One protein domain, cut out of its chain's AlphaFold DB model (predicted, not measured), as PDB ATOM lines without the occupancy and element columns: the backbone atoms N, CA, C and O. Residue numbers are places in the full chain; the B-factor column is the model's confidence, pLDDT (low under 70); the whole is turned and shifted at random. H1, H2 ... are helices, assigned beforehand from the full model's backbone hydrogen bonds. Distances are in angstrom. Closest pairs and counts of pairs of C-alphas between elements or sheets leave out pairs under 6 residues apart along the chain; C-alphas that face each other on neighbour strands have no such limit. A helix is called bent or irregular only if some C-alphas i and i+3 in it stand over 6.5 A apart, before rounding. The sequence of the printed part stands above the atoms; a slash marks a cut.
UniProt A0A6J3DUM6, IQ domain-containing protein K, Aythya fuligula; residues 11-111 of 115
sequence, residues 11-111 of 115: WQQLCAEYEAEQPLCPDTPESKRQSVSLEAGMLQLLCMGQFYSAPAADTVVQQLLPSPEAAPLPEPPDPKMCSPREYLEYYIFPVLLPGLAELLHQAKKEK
ATOM      1  N   TRP A  11     148.702  83.337  94.742       88.06
ATOM      2  CA  TRP A  11     147.857  84.385  95.313       88.06
ATOM      3  C   TRP A  11     147.030  85.136  94.275       88.06
ATOM      4  O   TRP A  11     145.847  85.353  94.490       88.06
ATOM      5  N   GLN A  12     147.619  85.511  93.139       89.56
ATOM      6  CA  GLN A  12     146.871  86.173  92.065       89.56
ATOM      7  C   GLN A  12     145.806  85.261  91.464       89.56
ATOM      8  O   GLN A  12     144.747  85.744  91.081       89.56
ATOM      9  N   GLN A  13     146.073  83.958  91.411       90.38
ATOM     10  CA  GLN A  13     145.090  82.985  90.959       90.38
ATOM     11  C   GLN A  13     143.941  82.833  91.961       90.38
ATOM     12  O   GLN A  13     142.792  82.896  91.546       90.38
ATOM     13  N   LEU A  14     144.237  82.742  93.263       86.12
ATOM     14  CA  LEU A  14     143.223  82.738  94.326       86.12
ATOM     15  C   LEU A  14     142.384  84.021  94.332       86.12
ATOM     16  O   LEU A  14     141.168  83.959  94.468       86.12
ATOM     17  N   CYS A  15     143.013  85.185  94.148       84.12
ATOM     18  CA  CYS A  15     142.291  86.449  94.035       84.12
ATOM     19  C   CYS A  15     141.375  86.466  92.805       84.12
ATOM     20  O   CYS A  15     140.232  86.888  92.916       84.12
ATOM     21  N   ALA A  16     141.853  85.994  91.650       87.25
ATOM     22  CA  ALA A  16     141.052  85.944  90.429       87.25
ATOM     23  C   ALA A  16     139.887  84.945  90.524       87.25
ATOM     24  O   ALA A  16     138.808  85.230  90.016       87.25
ATOM     25  N   GLU A  17     140.098  83.799  91.174       88.75
ATOM     26  CA  GLU A  17     139.059  82.796  91.435       88.75
ATOM     27  C   GLU A  17     137.980  83.366  92.362       88.75
ATOM     28  O   GLU A  17     136.812  83.380  91.992       88.75
ATOM     29  N   TYR A  18     138.376  83.972  93.487       84.81
ATOM     30  CA  TYR A  18     137.443  84.626  94.405       84.81
ATOM     31  C   TYR A  18     136.636  85.747  93.732       84.81
ATOM     32  O   TYR A  18     135.424  85.822  93.909       84.81
ATOM     33  N   GLU A  19     137.285  86.608  92.942       84.06
ATOM     34  CA  GLU A  19     136.612  87.691  92.210       84.06
ATOM     35  C   GLU A  19     135.618  87.143  91.170       84.06
ATOM     36  O   GLU A  19     134.545  87.711  90.982       84.06
ATOM     37  N   ALA A  20     135.949  86.026  90.513       83.44
ATOM     38  CA  ALA A  20     135.075  85.364  89.545       83.44
ATOM     39  C   ALA A  20     133.891  84.633  90.202       83.44
ATOM     40  O   ALA A  20     132.844  84.478  89.572       83.44
ATOM     41  N   GLU A  21     134.050  84.193  91.451       80.69
ATOM     42  CA  GLU A  21     133.022  83.510  92.245       80.69
ATOM     43  C   GLU A  21     132.202  84.454  93.136       80.69
ATOM     44  O   GLU A  21     131.240  84.012  93.770       80.69
ATOM     45  N   GLN A  22     132.530  85.753  93.175       71.75
ATOM     46  CA  GLN A  22     131.707  86.758  93.850       71.75
ATOM     47  C   GLN A  22     130.283  86.705  93.276       71.75
ATOM     48  O   GLN A  22     130.095  86.918  92.073       71.75
ATOM     49  N   PRO A  23     129.256  86.434  94.102       67.19
ATOM     50  CA  PRO A  23     127.881  86.436  93.638       67.19
ATOM     51  C   PRO A  23     127.568  87.810  93.052       67.19
ATOM     52  O   PRO A  23     127.648  88.818  93.757       67.19
ATOM     53  N   LEU A  24     127.200  87.861  91.769       57.41
ATOM     54  CA  LEU A  24     126.679  89.085  91.179       57.41
ATOM     55  C   LEU A  24     125.414  89.435  91.969       57.41
ATOM     56  O   LEU A  24     124.400  88.738  91.867       57.41
ATOM     57  N   CYS A  25     125.487  90.466  92.812       46.81
ATOM     58  CA  CYS A  25     124.301  90.999  93.462       46.81
ATOM     59  C   CYS A  25     123.332  91.342  92.327       46.81
ATOM     60  O   CYS A  25     123.745  92.043  91.400       46.81
ATOM     61  N   PRO A  26     122.108  90.794  92.298       45.12
ATOM     62  CA  PRO A  26     121.226  91.050  91.180       45.12
ATOM     63  C   PRO A  26     120.889  92.540  91.208       45.12
ATOM     64  O   PRO A  26     120.141  92.984  92.083       45.12
ATOM     65  N   ASP A  27     121.448  93.297  90.256       49.56
ATOM     66  CA  ASP A  27     120.974  94.626  89.883       49.56
ATOM     67  C   ASP A  27     119.482  94.483  89.600       49.56
ATOM     68  O   ASP A  27     119.051  93.993  88.553       49.56
ATOM     69  N   THR A  28     118.671  94.804  90.599       41.47
ATOM     70  CA  THR A  28     117.226  94.753  90.470       41.47
ATOM     71  C   THR A  28     116.794  96.137  90.010       41.47
ATOM     72  O   THR A  28     116.984  97.099  90.756       41.47
ATOM     73  N   PRO A  29     116.214  96.279  88.804       50.47
ATOM     74  CA  PRO A  29     115.529  97.508  88.457       50.47
ATOM     75  C   PRO A  29     114.361  97.695  89.429       50.47
ATOM     76  O   PRO A  29     113.695  96.737  89.830       50.47
ATOM     77  N   GLU A  30     114.166  98.939  89.844       46.06
ATOM     78  CA  GLU A  30     113.268  99.337  90.916       46.06
ATOM     79  C   GLU A  30     111.868  98.695  90.848       46.06
ATOM     80  O   GLU A  30     111.179  98.727  89.833       46.06
ATOM     81  N   SER A  31     111.413  98.236  92.017       46.88
ATOM     82  CA  SER A  31     110.012  98.231  92.451       46.88
ATOM     83  C   SER A  31     109.000  97.368  91.676       46.88
ATOM     84  O   SER A  31     108.314  97.825  90.764       46.88
ATOM     85  N   LYS A  32     108.693  96.188  92.237       44.78
ATOM     86  CA  LYS A  32     107.360  95.956  92.831       44.78
ATOM     87  C   LYS A  32     107.376  94.760  93.784       44.78
ATOM     88  O   LYS A  32     107.800  93.669  93.429       44.78
ATOM     89  N   ARG A  33     106.888  94.996  95.004       52.97
ATOM     90  CA  ARG A  33     106.701  94.029  96.097       52.97
ATOM     91  C   ARG A  33     106.189  92.661  95.616       52.97
ATOM     92  O   ARG A  33     105.038  92.571  95.205       52.97
ATOM     93  N   GLN A  34     106.975  91.611  95.825       33.53
ATOM     94  CA  GLN A  34     106.462  90.298  96.217       33.53
ATOM     95  C   GLN A  34     107.576  89.558  96.967       33.53
ATOM     96  O   GLN A  34     108.520  89.032  96.392       33.53
ATOM     97  N   SER A  35     107.478  89.587  98.288       47.62
ATOM     98  CA  SER A  35     108.320  88.853  99.223       47.62
ATOM     99  C   SER A  35     108.164  87.344  99.022       47.62
ATOM    100  O   SER A  35     107.079  86.812  99.254       47.62
ATOM    101  N   VAL A  36     109.249  86.659  98.659       36.06
ATOM    102  CA  VAL A  36     109.406  85.217  98.886       36.06
ATOM    103  C   VAL A  36     110.761  85.002  99.554       36.06
ATOM    104  O   VAL A  36     111.802  85.409  99.050       36.06
ATOM    105  N   SER A  37     110.681  84.442 100.756       52.06
ATOM    106  CA  SER A  37     111.746  84.252 101.735       52.06
ATOM    107  C   SER A  37     112.841  83.305 101.224       52.06
ATOM    108  O   SER A  37     112.593  82.114 101.051       52.06
ATOM    109  N   LEU A  38     114.056  83.827 101.022       46.78
ATOM    110  CA  LEU A  38     115.300  83.052 100.900       46.78
ATOM    111  C   LEU A  38     116.094  83.225 102.201       46.78
ATOM    112  O   LEU A  38     117.172  83.799 102.248       46.78
ATOM    113  N   GLU A  39     115.466  82.815 103.295       53.28
ATOM    114  CA  GLU A  39     115.936  83.070 104.662       53.28
ATOM    115  C   GLU A  39     116.418  81.765 105.332       53.28
ATOM    116  O   GLU A  39     117.266  81.768 106.216       53.28
ATOM    117  N   ALA A  40     115.999  80.605 104.813       49.06
ATOM    118  CA  ALA A  40     116.219  79.316 105.472       49.06
ATOM    119  C   ALA A  40     117.658  78.754 105.387       49.06
ATOM    120  O   ALA A  40     118.007  77.880 106.175       49.06
ATOM    121  N   GLY A  41     118.494  79.219 104.448       46.72
ATOM    122  CA  GLY A  41     119.845  78.674 104.234       46.72
ATOM    123  C   GLY A  41     120.969  79.441 104.937       46.72
ATOM    124  O   GLY A  41     121.912  78.833 105.435       46.72
ATOM    125  N   MET A  42     120.869  80.774 105.015       49.47
ATOM    126  CA  MET A  42     121.927  81.606 105.609       49.47
ATOM    127  C   MET A  42     121.879  81.643 107.137       49.47
ATOM    128  O   MET A  42     122.926  81.753 107.771       49.47
ATOM    129  N   LEU A  43     120.703  81.497 107.755       49.34
ATOM    130  CA  LEU A  43     120.615  81.501 109.219       49.34
ATOM    131  C   LEU A  43     121.218  80.267 109.879       49.34
ATOM    132  O   LEU A  43     121.634  80.336 111.034       49.34
ATOM    133  N   GLN A  44     121.292  79.135 109.176       45.97
ATOM    134  CA  GLN A  44     121.775  77.901 109.791       45.97
ATOM    135  C   GLN A  44     123.260  77.990 110.180       45.97
ATOM    136  O   GLN A  44     123.661  77.398 111.180       45.97
ATOM    137  N   LEU A  45     124.050  78.791 109.452       42.28
ATOM    138  CA  LEU A  45     125.461  79.032 109.763       42.28
ATOM    139  C   LEU A  45     125.650  79.964 110.974       42.28
ATOM    140  O   LEU A  45     126.620  79.817 111.713       42.28
ATOM    141  N   LEU A  46     124.707  80.879 111.226       46.97
ATOM    142  CA  LEU A  46     124.745  81.782 112.387       46.97
ATOM    143  C   LEU A  46     124.149  81.166 113.668       46.97
ATOM    144  O   LEU A  46     124.497  81.589 114.770       46.97
ATOM    145  N   CYS A  47     123.290  80.147 113.565       41.28
ATOM    146  CA  CYS A  47     122.601  79.571 114.727       41.28
ATOM    147  C   CYS A  47     123.456  78.636 115.601       41.28
ATOM    148  O   CYS A  47     123.050  78.316 116.718       41.28
ATOM    149  N   MET A  48     124.653  78.225 115.168       44.00
ATOM    150  CA  MET A  48     125.543  77.395 116.000       44.00
ATOM    151  C   MET A  48     126.307  78.173 117.090       44.00
ATOM    152  O   MET A  48     127.030  77.564 117.875       44.00
ATOM    153  N   GLY A  49     126.125  79.495 117.196       41.09
ATOM    154  CA  GLY A  49     126.765  80.333 118.222       41.09
ATOM    155  C   GLY A  49     126.085  80.350 119.600       41.09
ATOM    156  O   GLY A  49     126.608  80.980 120.515       41.09
ATOM    157  N   GLN A  50     124.936  79.689 119.786       48.16
ATOM    158  CA  GLN A  50     124.117  79.848 121.005       48.16
ATOM    159  C   GLN A  50     124.378  78.832 122.133       48.16
ATOM    160  O   GLN A  50     123.697  78.871 123.154       48.16
ATOM    161  N   PHE A  51     125.366  77.940 122.015       37.78
ATOM    162  CA  PHE A  51     125.587  76.897 123.033       37.78
ATOM    163  C   PHE A  51     126.552  77.274 124.171       37.78
ATOM    164  O   PHE A  51     126.758  76.469 125.077       37.78
ATOM    165  N   TYR A  52     127.087  78.499 124.205       47.94
ATOM    166  CA  TYR A  52     127.842  79.012 125.356       47.94
ATOM    167  C   TYR A  52     126.954  79.881 126.253       47.94
ATOM    168  O   TYR A  52     127.120  81.093 126.356       47.94
ATOM    169  N   SER A  53     125.986  79.264 126.921       45.56
ATOM    170  CA  SER A  53     125.396  79.844 128.129       45.56
ATOM    171  C   SER A  53     125.448  78.803 129.233       45.56
ATOM    172  O   SER A  53     124.682  77.843 129.250       45.56
ATOM    173  N   ALA A  54     126.419  78.981 130.128       52.50
ATOM    174  CA  ALA A  54     126.514  78.229 131.370       52.50
ATOM    175  C   ALA A  54     125.398  78.685 132.334       52.50
ATOM    176  O   ALA A  54     125.059  79.872 132.350       52.50
ATOM    177  N   PRO A  55     124.814  77.781 133.140       49.59
ATOM    178  CA  PRO A  55     123.722  78.133 134.035       49.59
ATOM    179  C   PRO A  55     124.234  78.968 135.213       49.59
ATOM    180  O   PRO A  55     125.209  78.613 135.876       49.59
ATOM    181  N   ALA A  56     123.548  80.080 135.465       48.28
ATOM    182  CA  ALA A  56     123.784  80.963 136.595       48.28
ATOM    183  C   ALA A  56     123.512  80.241 137.926       48.28
ATOM    184  O   ALA A  56     122.426  79.700 138.131       48.28
ATOM    185  N   ALA A  57     124.485  80.288 138.837       44.06
ATOM    186  CA  ALA A  57     124.302  79.975 140.248       44.06
ATOM    187  C   ALA A  57     124.745  81.183 141.091       44.06
ATOM    188  O   ALA A  57     125.927  81.495 141.188       44.06
ATOM    189  N   ASP A  58     123.727  81.878 141.593       42.94
ATOM    190  CA  ASP A  58     123.569  82.557 142.882       42.94
ATOM    191  C   ASP A  58     124.742  83.289 143.580       42.94
ATOM    192  O   ASP A  58     125.750  82.719 143.986       42.94
ATOM    193  N   THR A  59     124.443  84.557 143.892       47.03
ATOM    194  CA  THR A  59     124.826  85.320 145.099       47.03
ATOM    195  C   THR A  59     126.304  85.527 145.431       47.03
ATOM    196  O   THR A  59     126.899  84.691 146.092       47.03
ATOM    197  N   VAL A  60     126.812  86.748 145.200       39.19
ATOM    198  CA  VAL A  60     127.557  87.533 146.210       39.19
ATOM    199  C   VAL A  60     127.370  89.030 145.916       39.19
ATOM    200  O   VAL A  60     127.773  89.530 144.874       39.19
ATOM    201  N   VAL A  61     126.723  89.712 146.864       43.91
ATOM    202  CA  VAL A  61     126.862  91.121 147.276       43.91
ATOM    203  C   VAL A  61     127.525  92.076 146.269       43.91
ATOM    204  O   VAL A  61     128.745  92.127 146.132       43.91
ATOM    205  N   GLN A  62     126.689  92.938 145.682       49.09
ATOM    206  CA  GLN A  62     127.063  94.218 145.076       49.09
ATOM    207  C   GLN A  62     127.756  95.118 146.115       49.09
ATOM    208  O   GLN A  62     127.132  95.979 146.734       49.09
ATOM    209  N   GLN A  63     129.058  94.926 146.309       46.28
ATOM    210  CA  GLN A  63     129.931  95.993 146.786       46.28
ATOM    211  C   GLN A  63     130.113  96.938 145.602       46.28
ATOM    212  O   GLN A  63     130.900  96.675 144.695       46.28
ATOM    213  N   LEU A  64     129.312  98.004 145.592       52.12
ATOM    214  CA  LEU A  64     129.415  99.122 144.664       52.12
ATOM    215  C   LEU A  64     130.778  99.800 144.876       52.12
ATOM    216  O   LEU A  64     130.903 100.772 145.617       52.12
ATOM    217  N   LEU A  65     131.821  99.251 144.256       44.84
ATOM    218  CA  LEU A  65     133.050  99.985 144.005       44.84
ATOM    219  C   LEU A  65     132.664 101.204 143.153       44.84
ATOM    220  O   LEU A  65     131.921 101.035 142.180       44.84
ATOM    221  N   PRO A  66     133.123 102.424 143.488       44.03
ATOM    222  CA  PRO A  66     132.996 103.559 142.589       44.03
ATOM    223  C   PRO A  66     133.596 103.135 141.251       44.03
ATOM    224  O   PRO A  66     134.779 102.795 141.193       44.03
ATOM    225  N   SER A  67     132.766 103.077 140.205       51.44
ATOM    226  CA  SER A  67     133.252 102.877 138.846       51.44
ATOM    227  C   SER A  67     134.371 103.893 138.645       51.44
ATOM    228  O   SER A  67     134.110 105.083 138.853       51.44
ATOM    229  N   PRO A  68     135.605 103.484 138.293       54.41
ATOM    230  CA  PRO A  68     136.549 104.448 137.764       54.41
ATOM    231  C   PRO A  68     135.812 105.117 136.610       54.41
ATOM    232  O   PRO A  68     135.221 104.417 135.783       54.41
ATOM    233  N   GLU A  69     135.703 106.443 136.677       54.81
ATOM    234  CA  GLU A  69     135.045 107.276 135.681       54.81
ATOM    235  C   GLU A  69     135.505 106.789 134.310       54.81
ATOM    236  O   GLU A  69     136.667 106.949 133.930       54.81
ATOM    237  N   ALA A  70     134.627 106.034 133.646       58.78
ATOM    238  CA  ALA A  70     134.941 105.435 132.372       58.78
ATOM    239  C   ALA A  70     135.081 106.621 131.436       58.78
ATOM    240  O   ALA A  70     134.096 107.315 131.174       58.78
ATOM    241  N   ALA A  71     136.316 106.891 131.004       64.06
ATOM    242  CA  ALA A  71     136.562 107.844 129.940       64.06
ATOM    243  C   ALA A  71     135.517 107.573 128.844       64.06
ATOM    244  O   ALA A  71     135.311 106.395 128.520       64.06
ATOM    245  N   PRO A  72     134.805 108.603 128.352       60.50
ATOM    246  CA  PRO A  72     133.740 108.401 127.386       60.50
ATOM    247  C   PRO A  72     134.283 107.536 126.256       60.50
ATOM    248  O   PRO A  72     135.300 107.877 125.644       60.50
ATOM    249  N   LEU A  73     133.659 106.371 126.058       69.12
ATOM    250  CA  LEU A  73     134.031 105.489 124.966       69.12
ATOM    251  C   LEU A  73     133.942 106.320 123.682       69.12
ATOM    252  O   LEU A  73     132.925 106.993 123.489       69.12
ATOM    253  N   PRO A  74     134.993 106.330 122.846       73.62
ATOM    254  CA  PRO A  74     134.959 107.086 121.608       73.62
ATOM    255  C   PRO A  74     133.748 106.638 120.790       73.62
ATOM    256  O   PRO A  74     133.470 105.436 120.686       73.62
ATOM    257  N   GLU A  75     133.009 107.616 120.262       83.62
ATOM    258  CA  GLU A  75     131.838 107.346 119.438       83.62
ATOM    259  C   GLU A  75     132.226 106.420 118.275       83.62
ATOM    260  O   GLU A  75     133.303 106.594 117.692       83.62
ATOM    261  N   PRO A  76     131.389 105.421 117.943       87.06
ATOM    262  CA  PRO A  76     131.694 104.506 116.856       87.06
ATOM    263  C   PRO A  76     131.884 105.266 115.532       87.06
ATOM    264  O   PRO A  76     131.027 106.085 115.183       87.06
ATOM    265  N   PRO A  77     132.969 105.008 114.780       90.56
ATOM    266  CA  PRO A  77     133.194 105.646 113.487       90.56
ATOM    267  C   PRO A  77     132.157 105.174 112.461       90.56
ATOM    268  O   PRO A  77     131.827 103.997 112.430       90.56
ATOM    269  N   ASP A  78     131.660 106.047 111.580       93.62
ATOM    270  CA  ASP A  78     130.674 105.618 110.579       93.62
ATOM    271  C   ASP A  78     131.242 104.487 109.682       93.62
ATOM    272  O   ASP A  78     132.273 104.681 109.025       93.62
ATOM    273  N   PRO A  79     130.577 103.317 109.596       93.38
ATOM    274  CA  PRO A  79     131.109 102.154 108.885       93.38
ATOM    275  C   PRO A  79     131.316 102.348 107.376       93.38
ATOM    276  O   PRO A  79     132.005 101.546 106.748       93.38
ATOM    277  N   LYS A  80     130.675 103.346 106.760       92.62
ATOM    278  CA  LYS A  80     130.739 103.621 105.316       92.62
ATOM    279  C   LYS A  80     131.646 104.799 104.977       92.62
ATOM    280  O   LYS A  80     132.025 104.940 103.817       92.62
ATOM    281  N   MET A  81     131.981 105.625 105.963       93.06
ATOM    282  CA  MET A  81     132.742 106.860 105.776       93.06
ATOM    283  C   MET A  81     134.122 106.842 106.443       93.06
ATOM    284  O   MET A  81     134.937 107.714 106.143       93.06
ATOM    285  N   CYS A  82     134.405 105.885 107.331       91.56
ATOM    286  CA  CYS A  82     135.728 105.743 107.936       91.56
ATOM    287  C   CYS A  82     136.756 105.135 106.973       91.56
ATOM    288  O   CYS A  82     136.422 104.542 105.941       91.56
ATOM    289  N   SER A  83     138.041 105.289 107.303       97.12
ATOM    290  CA  SER A  83     139.088 104.631 106.529       97.12
ATOM    291  C   SER A  83     138.991 103.104 106.678       97.12
ATOM    292  O   SER A  83     138.583 102.605 107.730       97.12
ATOM    293  N   PRO A  84     139.439 102.322 105.677       96.56
ATOM    294  CA  PRO A  84     139.445 100.862 105.783       96.56
ATOM    295  C   PRO A  84     140.185 100.347 107.022       96.56
ATOM    296  O   PRO A  84     139.810  99.330 107.597       96.56
ATOM    297  N   ARG A  85     141.231 101.060 107.456       96.69
ATOM    298  CA  ARG A  85     141.985 100.713 108.658       96.69
ATOM    299  C   ARG A  85     141.144 100.879 109.925       96.69
ATOM    300  O   ARG A  85     141.084  99.946 110.715       96.69
ATOM    301  N   GLU A  86     140.489 102.025 110.096       96.44
ATOM    302  CA  GLU A  86     139.619 102.284 111.254       96.44
ATOM    303  C   GLU A  86     138.446 101.307 111.295       96.44
ATOM    304  O   GLU A  86     138.115 100.786 112.358       96.44
ATOM    305  N   TYR A  87     137.871 100.992 110.131       96.56
ATOM    306  CA  TYR A  87     136.828  99.982 110.024       96.56
ATOM    307  C   TYR A  87     137.300  98.628 110.570       96.56
ATOM    308  O   TYR A  87     136.628  98.012 111.395       96.56
ATOM    309  N   LEU A  88     138.472  98.160 110.124       96.94
ATOM    310  CA  LEU A  88     139.034  96.887 110.574       96.94
ATOM    311  C   LEU A  88     139.335  96.903 112.074       96.94
ATOM    312  O   LEU A  88     138.952  95.969 112.778       96.94
ATOM    313  N   GLU A  89     139.985  97.961 112.558       96.38
ATOM    314  CA  GLU A  89     140.379  98.102 113.960       96.38
ATOM    315  C   GLU A  89     139.174  98.160 114.903       96.38
ATOM    316  O   GLU A  89     139.218  97.545 115.968       96.38
ATOM    317  N   TYR A  90     138.096  98.845 114.515       95.56
ATOM    318  CA  TYR A  90     136.930  99.037 115.375       95.56
ATOM    319  C   TYR A  90     135.887  97.921 115.250       95.56
ATOM    320  O   TYR A  90     135.326  97.491 116.253       95.56
ATOM    321  N   TYR A  91     135.606  97.435 114.038       95.12
ATOM    322  CA  TYR A  91     134.486  96.511 113.810       95.12
ATOM    323  C   TYR A  91     134.899  95.049 113.681       95.12
ATOM    324  O   TYR A  91     134.133  94.165 114.057       95.12
ATOM    325  N   ILE A  92     136.089  94.775 113.143       96.75
ATOM    326  CA  ILE A  92     136.490  93.405 112.801       96.75
ATOM    327  C   ILE A  92     137.426  92.826 113.858       96.75
ATOM    328  O   ILE A  92     137.172  91.752 114.405       96.75
ATOM    329  N   PHE A  93     138.503  93.536 114.178       97.38
ATOM    330  CA  PHE A  93     139.550  93.053 115.076       97.38
ATOM    331  C   PHE A  93     139.077  92.718 116.496       97.38
ATOM    332  O   PHE A  93     139.553  91.704 117.011       97.38
ATOM    333  N   PRO A  94     138.123  93.443 117.118       96.88
ATOM    334  CA  PRO A  94     137.674  93.109 118.471       96.88
ATOM    335  C   PRO A  94     137.014  91.732 118.581       96.88
ATOM    336  O   PRO A  94     137.043  91.128 119.648       96.88
ATOM    337  N   VAL A  95     136.456  91.215 117.482       97.00
ATOM    338  CA  VAL A  95     135.853  89.875 117.427       97.00
ATOM    339  C   VAL A  95     136.841  88.853 116.868       97.00
ATOM    340  O   VAL A  95     136.982  87.758 117.411       97.00
ATOM    341  N   LEU A  96     137.554  89.207 115.795       98.00
ATOM    342  CA  LEU A  96     138.422  88.279 115.074       98.00
ATOM    343  C   LEU A  96     139.686  87.907 115.861       98.00
ATOM    344  O   LEU A  96     140.055  86.733 115.905       98.00
ATOM    345  N   LEU A  97     140.367  88.888 116.467       98.25
ATOM    346  CA  LEU A  97     141.667  88.653 117.102       98.25
ATOM    347  C   LEU A  97     141.588  87.702 118.304       98.25
ATOM    348  O   LEU A  97     142.423  86.797 118.359       98.25
ATOM    349  N   PRO A  98     140.612  87.817 119.229       98.19
ATOM    350  CA  PRO A  98     140.474  86.849 120.316       98.19
ATOM    351  C   PRO A  98     140.251  85.418 119.813       98.19
ATOM    352  O   PRO A  98     140.885  84.491 120.309       98.19
ATOM    353  N   GLY A  99     139.409  85.239 118.789       97.81
ATOM    354  CA  GLY A  99     139.151  83.921 118.202       97.81
ATOM    355  C   GLY A  99     140.397  83.311 117.558       97.81
ATOM    356  O   GLY A  99     140.695  82.136 117.766       97.81
ATOM    357  N   LEU A 100     141.170  84.119 116.828       98.31
ATOM    358  CA  LEU A 100     142.426  83.665 116.234       98.31
ATOM    359  C   LEU A 100     143.483  83.350 117.303       98.31
ATOM    360  O   LEU A 100     144.193  82.354 117.182       98.31
ATOM    361  N   ALA A 101     143.578  84.160 118.357       98.25
ATOM    362  CA  ALA A 101     144.488  83.902 119.470       98.25
ATOM    363  C   ALA A 101     144.170  82.564 120.156       98.25
ATOM    364  O   ALA A 101     145.079  81.766 120.391       98.25
ATOM    365  N   GLU A 102     142.890  82.279 120.405       98.31
ATOM    366  CA  GLU A 102     142.472  81.013 121.008       98.31
ATOM    367  C   GLU A 102     142.737  79.816 120.089       98.31
ATOM    368  O   GLU A 102     143.233  78.784 120.540       98.31
ATOM    369  N   LEU A 103     142.509  79.968 118.780       98.38
ATOM    370  CA  LEU A 103     142.869  78.946 117.794       98.38
ATOM    371  C   LEU A 103     144.361  78.605 117.883       98.38
ATOM    372  O   LEU A 103     144.726  77.430 117.940       98.38
ATOM    373  N   LEU A 104     145.228  79.618 117.945       98.25
ATOM    374  CA  LEU A 104     146.673  79.418 118.076       98.25
ATOM    375  C   LEU A 104     147.048  78.752 119.408       98.25
ATOM    376  O   LEU A 104     147.914  77.872 119.427       98.25
ATOM    377  N   HIS A 105     146.398  79.124 120.513       98.12
ATOM    378  CA  HIS A 105     146.594  78.461 121.804       98.12
ATOM    379  C   HIS A 105     146.225  76.979 121.742       98.12
ATOM    380  O   HIS A 105     147.007  76.129 122.182       98.12
ATOM    381  N   GLN A 106     145.076  76.659 121.152       98.31
ATOM    382  CA  GLN A 106     144.604  75.291 121.021       98.31
ATOM    383  C   GLN A 106     145.509  74.478 120.085       98.31
ATOM    384  O   GLN A 106     145.925  73.381 120.443       98.31
ATOM    385  N   ALA A 107     145.927  75.039 118.947       97.62
ATOM    386  CA  ALA A 107     146.875  74.391 118.039       97.62
ATOM    387  C   ALA A 107     148.220  74.081 118.723       97.62
ATOM    388  O   ALA A 107     148.799  73.013 118.528       97.62
ATOM    389  N   LYS A 108     148.704  74.983 119.587       96.50
ATOM    390  CA  LYS A 108     149.903  74.738 120.396       96.50
ATOM    391  C   LYS A 108     149.690  73.604 121.398       96.50
ATOM    392  O   LYS A 108     150.579  72.770 121.553       96.50
ATOM    393  N   LYS A 109     148.543  73.571 122.082       97.38
ATOM    394  CA  LYS A 109     148.194  72.506 123.038       97.38
ATOM    395  C   LYS A 109     148.145  71.136 122.360       97.38
ATOM    396  O   LYS A 109     148.698  70.183 122.897       97.38
ATOM    397  N   GLU A 110     147.572  71.074 121.163       96.94
ATOM    398  CA  GLU A 110     147.474  69.859 120.343       96.94
ATOM    399  C   GLU A 110     148.772  69.524 119.582       96.94
ATOM    400  O   GLU A 110     148.787  68.630 118.740       96.94
ATOM    401  N   LYS A 111     149.876  70.234 119.862       94.69
ATOM    402  CA  LYS A 111     151.188  70.053 119.219       94.69
ATOM    403  C   LYS A 111     151.156  70.136 117.689       94.69
ATOM    404  O   LYS A 111     152.036  69.607 117.024       94.69
TER     405      LYS A 111
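What this domain is: This is residues 11 to 111 of the 115 residues of the protein "IQ domain-containing protein K" of Aythya fuligula (UniProt A0A6J3DUM6). The model is a wide, open loop of chain on which three separate helices are strung, with no helix touching another. H1 lies at one end of the printed part, a long link without a named element leads to the short, irregular H2, a still longer one sweeps far out and folds back, and the bent H3 closes the printed part as an L of two arms, H3a and H3b. The printed part has 101 residues, with three named helices in the order H1, H2, H3 and no named strand; the class is all helix, though under half of the residues, 46 of 101, are in named elements. The whole is extended, with a radius of gyration of the C-alphas of 22.1 A and spans of 60 by 47 by 34 A.

Where its parts are: H1 is residues 11 to 21, from C-alpha 11 at (147.857, 84.385, 95.313), and measures 15.2 A from first to last C-alpha. H2 is residues 43 to 51, 15.4 A long, beginning at C-alpha 43 at (120.615, 81.501, 109.219). It is irregular: C-alphas 48 and 51 are 7.1 A apart. H3, residues 84 to 109, was assigned as one helix by its hydrogen bonds but is bent, with C-alphas 91 and 94 6.6 A apart. Its arm H3a is residues 84 to 91, 10.4 A long, and its arm H3b is residues 94 to 109, 23.6 A long, ending at C-alpha 109 at (148.194, 72.506, 123.038). Residues 92 and 93 belong to neither arm.

How they stand to each other: H1 and H2 are apart, with no C-alpha of the one within 8 A of the other. H1 is also apart from H3a and from H3b. H2 is apart from H3a and from H3b. The lines of H3a and H3b stand at 77 degrees, about perpendicular. In H1 and H3a every O i to N i+4 pair is within hydrogen-bond range, in H3b 10 of 12 are, and in H2 1 of 5, beside 1 of 6 O i to N i+3 pairs.

The domain as a whole: The C-alphas of Pro 29 and Val 61, the two farthest apart, are 60.2 A from each other, and those of Trp 11 and Lys 111, the first and last printed, are 28.1 A apart. The printed part has no cut. Both links are long: residues 22 to 42 join H1 to H2, and residues 52 to 83 join H2 to H3. Residues 11 to 75, of which 11 to 21 belong to H1 and 43 to 51 to H2, stand free, as do residues 80 to 85 and residues 97 to 111, of which 97 to 109 belong to H3. The mean pLDDT of the printed part is 70.4; residues 23 to 73 are under 70, while H3b has a mean of 98.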